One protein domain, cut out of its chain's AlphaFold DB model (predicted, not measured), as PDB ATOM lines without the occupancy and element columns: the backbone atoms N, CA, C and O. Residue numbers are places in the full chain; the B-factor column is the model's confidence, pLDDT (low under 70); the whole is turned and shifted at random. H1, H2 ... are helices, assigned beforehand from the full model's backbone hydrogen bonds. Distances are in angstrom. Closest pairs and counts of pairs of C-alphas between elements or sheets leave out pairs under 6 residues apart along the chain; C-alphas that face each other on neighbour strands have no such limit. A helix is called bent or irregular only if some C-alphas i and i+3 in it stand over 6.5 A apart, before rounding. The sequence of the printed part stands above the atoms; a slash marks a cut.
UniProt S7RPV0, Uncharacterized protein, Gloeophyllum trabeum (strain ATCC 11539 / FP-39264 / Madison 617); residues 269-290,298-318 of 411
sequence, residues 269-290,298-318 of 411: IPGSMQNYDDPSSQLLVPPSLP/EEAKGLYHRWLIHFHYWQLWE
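What this domain is: This is residues 269 to 290 and 298 to 318 of the 411 residues of an uncharacterized protein of Gloeophyllum trabeum (strain ATCC 11539 / FP-39264 / Madison 617) (UniProt S7RPV0). One long straight helix, H2, makes the longest axis, and the stretch before the cut, residues 269 to 290, wraps part way round it as an open loop. Residues 269 to 278 lie on one side of H2, the short helix H1 packs on residues 307 to 311 of H2, and residues 283 to 290 run along the other side, toward the end of H2 at residue 298. The printed part has 43 residues with two named helices, H1 then H2 along the chain, and no named strand; the class is all helix, with 23 residues in the helices. It is compact, with a radius of gyration of the C-alphas of 9.6 A, and only just elongated, spanning 29 by 19 by 16 A.

Where its parts are: The printed part begins at Ile 269, with its C-alpha at (31.925, -44.954, 29.217). H1 is residues 279 to 282, beginning at C-alpha 279 at (24.700, -43.285, 43.241). After it, C-alpha 287 is at (16.838, -39.259, 35.167). H2 is residues 298 to 316, 26.8 A from first to last C-alpha, and ends at C-alpha 316 at (22.271, -47.321, 23.804).

How they stand to each other: H1 touches H2, with 4 pairs of C-alphas within 8 A, and the closest C-alphas are those of Ser 281 and Trp 307, 5.7 A apart. H2 touches H1 with residues 307 to 311 alone. The two centres are 10.4 A apart. In H2 every O i to N i+4 pair is within hydrogen-bond range; H1 is too short for such a pair, and its one O i to N i+3 pair is within range. Neither helix is bent.

The domain as a whole: The two C-alphas farthest apart are those of Glu 298 and Glu 318, at 30.8 A. Residues 291 to 297 are not printed, and C-alphas 290 and 298 are 13.2 A apart across the cut. The link from H1 to H2 is the link across the cut. The mean pLDDT of the printed part is 80.2, and residues 290 and 318 are under 70.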
ATOM      1  N   ILE A 269      32.657 -46.178  29.566       85.69
ATOM      2  CA  ILE A 269      31.925 -44.954  29.217       85.69
ATOM      3  C   ILE A 269      32.951 -43.813  29.071       85.69
ATOM      4  O   ILE A 269      33.806 -43.680  29.950       85.69
ATOM      5  N   PRO A 270      32.910 -43.001  27.993       87.38
ATOM      6  CA  PRO A 270      33.794 -41.851  27.837       87.38
ATOM      7  C   PRO A 270      33.748 -40.943  29.065       87.38
ATOM      8  O   PRO A 270      32.678 -40.708  29.621       87.38
ATOM      9  N   GLY A 271      34.890 -40.375  29.459       82.75
ATOM     10  CA  GLY A 271      34.982 -39.520  30.650       82.75
ATOM     11  C   GLY A 271      34.018 -38.326  30.639       82.75
ATOM     12  O   GLY A 271      33.528 -37.918  31.683       82.75
ATOM     13  N   SER A 272      33.691 -37.806  29.455       81.94
ATOM     14  CA  SER A 272      32.724 -36.717  29.256       81.94
ATOM     15  C   SER A 272      31.253 -37.136  29.424       81.94
ATOM     16  O   SER A 272      30.378 -36.275  29.504       81.94
ATOM     17  N   MET A 273      30.980 -38.444  29.452       85.31
ATOM     18  CA  MET A 273      29.644 -39.050  29.509       85.31
ATOM     19  C   MET A 273      29.445 -39.931  30.748       85.31
ATOM     20  O   MET A 273      28.340 -40.402  31.001       85.31
ATOM     21  N   GLN A 274      30.505 -40.197  31.510       83.25
ATOM     22  CA  GLN A 274      30.430 -40.966  32.746       83.25
ATOM     23  C   GLN A 274      29.996 -40.069  33.914       83.25
ATOM     24  O   GLN A 274      30.342 -38.889  33.955       83.25
ATOM     25  N   ASN A 275      29.250 -40.635  34.860       84.12
ATOM     26  CA  ASN A 275      28.834 -39.961  36.089       84.12
ATOM     27  C   ASN A 275      28.860 -40.956  37.262       84.12
ATOM     28  O   ASN A 275      27.875 -41.119  37.974       84.12
ATOM     29  N   TYR A 276      29.966 -41.693  37.416       73.00
ATOM     30  CA  TYR A 276      30.097 -42.744  38.430       73.00
ATOM     31  C   TYR A 276      30.098 -42.211  39.865       73.00
ATOM     32  O   TYR A 276      29.828 -42.981  40.775       73.00
ATOM     33  N   ASP A 277      30.337 -40.920  40.079       70.88
ATOM     34  CA  ASP A 277      30.329 -40.312  41.417       70.88
ATOM     35  C   ASP A 277      28.904 -40.068  41.959       70.88
ATOM     36  O   ASP A 277      28.725 -39.603  43.082       70.88
ATOM     37  N   ASP A 278      27.874 -40.396  41.173       74.38
ATOM     38  CA  ASP A 278      26.467 -40.275  41.546       74.38
ATOM     39  C   ASP A 278      25.821 -41.664  41.749       74.38
ATOM     40  O   ASP A 278      25.707 -42.439  40.791       74.38
ATOM     41  N   PRO A 279      25.337 -41.997  42.964       75.31
ATOM     42  CA  PRO A 279      24.700 -43.285  43.241       75.31
ATOM     43  C   PRO A 279      23.499 -43.589  42.335       75.31
ATOM     44  O   PRO A 279      23.270 -44.744  41.972       75.31
ATOM     45  N   SER A 280      22.728 -42.568  41.941       77.19
ATOM     46  CA  SER A 280      21.582 -42.739  41.041       77.19
ATOM     47  C   SER A 280      22.011 -43.137  39.628       77.19
ATOM     48  O   SER A 280      21.379 -44.000  39.017       77.19
ATOM     49  N   SER A 281      23.113 -42.570  39.141       79.19
ATOM     50  CA  SER A 281      23.745 -42.916  37.869       79.19
ATOM     51  C   SER A 281      24.351 -44.319  37.903       79.19
ATOM     52  O   SER A 281      24.117 -45.087  36.974       79.19
ATOM     53  N   GLN A 282      25.026 -44.707  38.996       76.12
ATOM     54  CA  GLN A 282      25.540 -46.076  39.175       76.12
ATOM     55  C   GLN A 282      24.426 -47.133  39.133       76.12
ATOM     56  O   GLN A 282      24.601 -48.211  38.567       76.12
ATOM     57  N   LEU A 283      23.273 -46.820  39.730       78.50
ATOM     58  CA  LEU A 283      22.084 -47.675  39.722       78.50
ATOM     59  C   LEU A 283      21.268 -47.564  38.426       78.50
ATOM     60  O   LEU A 283      20.232 -48.221  38.314       78.50
ATOM     61  N   LEU A 284      21.706 -46.733  37.471       80.88
ATOM     62  CA  LEU A 284      21.023 -46.465  36.204       80.88
ATOM     63  C   LEU A 284      19.542 -46.126  36.411       80.88
ATOM     64  O   LEU A 284      18.670 -46.553  35.652       80.88
ATOM     65  N   VAL A 285      19.243 -45.364  37.463       81.00
ATOM     66  CA  VAL A 285      17.888 -44.872  37.712       81.00
ATOM     67  C   VAL A 285      17.531 -43.893  36.585       81.00
ATOM     68  O   VAL A 285      18.372 -43.060  36.240       81.00
ATOM     69  N   PRO A 286      16.319 -43.956  35.999       83.69
ATOM     70  CA  PRO A 286      15.905 -42.994  34.987       83.69
ATOM     71  C   PRO A 286      15.986 -41.547  35.506       83.69
ATOM     72  O   PRO A 286      15.468 -41.262  36.593       83.69
ATOM     73  N   PRO A 287      16.612 -40.634  34.745       82.50
ATOM     74  CA  PRO A 287      16.838 -39.259  35.167       82.50
ATOM     75  C   PRO A 287      15.518 -38.504  35.324       82.50
ATOM     76  O   PRO A 287      14.635 -38.567  34.470       82.50
ATOM     77  N   SER A 288      15.385 -37.757  36.422       78.69
ATOM     78  CA  SER A 288      14.239 -36.873  36.657       78.69
ATOM     79  C   SER A 288      14.673 -35.578  37.341       78.69
ATOM     80  O   SER A 288      15.469 -35.592  38.278       78.69
ATOM     81  N   LEU A 289      14.147 -34.448  36.862       72.19
ATOM     82  CA  LEU A 289      14.318 -33.148  37.509       72.19
ATOM     83  C   LEU A 289      13.352 -33.049  38.702       72.19
ATOM     84  O   LEU A 289      12.146 -33.250  38.519       72.19
ATOM     85  N   PRO A 290      13.830 -32.733  39.920       66.50
ATOM     86  CA  PRO A 290      12.954 -32.479  41.058       66.50
ATOM     87  C   PRO A 290      11.946 -31.364  40.750       66.50
ATOM     88  O   PRO A 290      12.298 -30.321  40.206       66.50
ATOM     89  N   GLU A 298      21.603 -23.675  38.361       73.12
ATOM     90  CA  GLU A 298      22.572 -24.160  37.369       73.12
ATOM     91  C   GLU A 298      23.325 -25.417  37.835       73.12
ATOM     92  O   GLU A 298      23.734 -26.242  37.017       73.12
ATOM     93  N   GLU A 299      23.474 -25.608  39.147       73.62
ATOM     94  CA  GLU A 299      24.121 -26.793  39.713       73.62
ATOM     95  C   GLU A 299      23.228 -28.030  39.567       73.62
ATOM     96  O   GLU A 299      23.680 -29.054  39.045       73.62
ATOM     97  N   ALA A 300      21.946 -27.918  39.930       74.19
ATOM     98  CA  ALA A 300      20.981 -28.999  39.746       74.19
ATOM     99  C   ALA A 300      20.790 -29.363  38.265       74.19
ATOM    100  O   ALA A 300      20.751 -30.548  37.925       74.19
ATOM    101  N   LYS A 301      20.733 -28.370  37.365       74.44
ATOM    102  CA  LYS A 301      20.679 -28.615  35.913       74.44
ATOM    103  C   LYS A 301      21.931 -29.326  35.406       74.44
ATOM    104  O   LYS A 301      21.818 -30.272  34.635       74.44
ATOM    105  N   GLY A 302      23.117 -28.905  35.851       79.38
ATOM    106  CA  GLY A 302      24.380 -29.535  35.467       79.38
ATOM    107  C   GLY A 302      24.493 -30.987  35.939       79.38
ATOM    108  O   GLY A 302      24.977 -31.839  35.194       79.38
ATOM    109  N   LEU A 303      24.017 -31.287  37.153       78.44
ATOM    110  CA  LEU A 303      23.926 -32.654  37.679       78.44
ATOM    111  C   LEU A 303      22.942 -33.504  36.871       78.44
ATOM    112  O   LEU A 303      23.298 -34.598  36.435       78.44
ATOM    113  N   TYR A 304      21.740 -32.979  36.622       82.88
ATOM    114  CA  TYR A 304      20.738 -33.647  35.792       82.88
ATOM    115  C   TYR A 304      21.271 -33.937  34.385       82.88
ATOM    116  O   TYR A 304      21.116 -35.050  33.896       82.88
ATOM    117  N   HIS A 305      21.968 -32.982  33.765       84.69
ATOM    118  CA  HIS A 305      22.576 -33.146  32.443       84.69
ATOM    119  C   HIS A 305      23.585 -34.300  32.412       84.69
ATOM    120  O   HIS A 305      23.516 -35.158  31.533       84.69
ATOM    121  N   ARG A 306      24.490 -34.378  33.400       85.50
ATOM    122  CA  ARG A 306      25.458 -35.488  33.513       85.50
ATOM    123  C   ARG A 306      24.768 -36.837  33.711       85.50
ATOM    124  O   ARG A 306      25.127 -37.803  33.040       85.50
ATOM    125  N   TRP A 307      23.766 -36.890  34.587       85.25
ATOM    126  CA  TRP A 307      22.978 -38.097  34.835       85.25
ATOM    127  C   TRP A 307      22.236 -38.559  33.571       85.25
ATOM    128  O   TRP A 307      22.309 -39.732  33.204       85.25
ATOM    129  N   LEU A 308      21.602 -37.629  32.853       87.19
ATOM    130  CA  LEU A 308      20.896 -37.871  31.595       87.19
ATOM    131  C   LEU A 308      21.816 -38.476  30.528       87.19
ATOM    132  O   LEU A 308      21.480 -39.493  29.916       87.19
ATOM    133  N   ILE A 309      22.995 -37.879  30.333       88.88
ATOM    134  CA  ILE A 309      23.994 -38.359  29.373       88.88
ATOM    135  C   ILE A 309      24.464 -39.768  29.736       88.88
ATOM    136  O   ILE A 309      24.470 -40.645  28.873       88.88
ATOM    137  N   HIS A 310      24.826 -39.987  31.003       87.88
ATOM    138  CA  HIS A 310      25.290 -41.283  31.488       87.88
ATOM    139  C   HIS A 310      24.251 -42.379  31.249       87.88
ATOM    140  O   HIS A 310      24.554 -43.413  30.651       87.88
ATOM    141  N   PHE A 311      23.009 -42.115  31.663       86.62
ATOM    142  CA  PHE A 311      21.891 -43.036  31.517       86.62
ATOM    143  C   PHE A 311      21.640 -43.387  30.046       86.62
ATOM    144  O   PHE A 311      21.587 -44.564  29.689       86.62
ATOM    145  N   HIS A 312      21.528 -42.389  29.163       87.25
ATOM    146  CA  HIS A 312      21.242 -42.648  27.752       87.25
ATOM    147  C   HIS A 312      22.402 -43.292  27.008       87.25
ATOM    148  O   HIS A 312      22.159 -44.171  26.182       87.25
ATOM    149  N   TYR A 313      23.645 -42.896  27.293       88.50
ATOM    150  CA  TYR A 313      24.806 -43.552  26.704       88.50
ATOM    151  C   TYR A 313      24.805 -45.038  27.070       88.50
ATOM    152  O   TYR A 313      24.892 -45.872  26.175       88.50
ATOM    153  N   TRP A 314      24.613 -45.378  28.351       84.81
ATOM    154  CA  TRP A 314      24.523 -46.770  28.793       84.81
ATOM    155  C   TRP A 314      23.404 -47.546  28.082       84.81
ATOM    156  O   TRP A 314      23.651 -48.609  27.516       84.81
ATOM    157  N   GLN A 315      22.187 -46.994  28.056       83.56
ATOM    158  CA  GLN A 315      21.015 -47.623  27.435       83.56
ATOM    159  C   GLN A 315      21.210 -47.923  25.940       83.56
ATOM    160  O   GLN A 315      20.671 -48.895  25.421       83.56
ATOM    161  N   LEU A 316      21.998 -47.115  25.228       83.25
ATOM    162  CA  LEU A 316      22.271 -47.321  23.804       83.25
ATOM    163  C   LEU A 316      23.201 -48.512  23.519       83.25
ATOM    164  O   LEU A 316      23.198 -49.009  22.393       83.25
ATOM    165  N   TRP A 317      23.974 -48.978  24.505       75.19
ATOM    166  CA  TRP A 317      24.851 -50.149  24.378       75.19
ATOM    167  C   TRP A 317      24.177 -51.470  24.771       75.19
ATOM    168  O   TRP A 317      24.802 -52.521  24.626       75.19
ATOM    169  N   GLU A 318      22.929 -51.459  25.258       64.56
ATOM    170  CA  GLU A 318      22.275 -52.664  25.776       64.56
ATOM    171  C   GLU A 318      22.084 -53.758  24.704       64.56
ATOM    172  O   GLU A 318      21.139 -53.777  23.915       64.56
TER     173      GLU A 318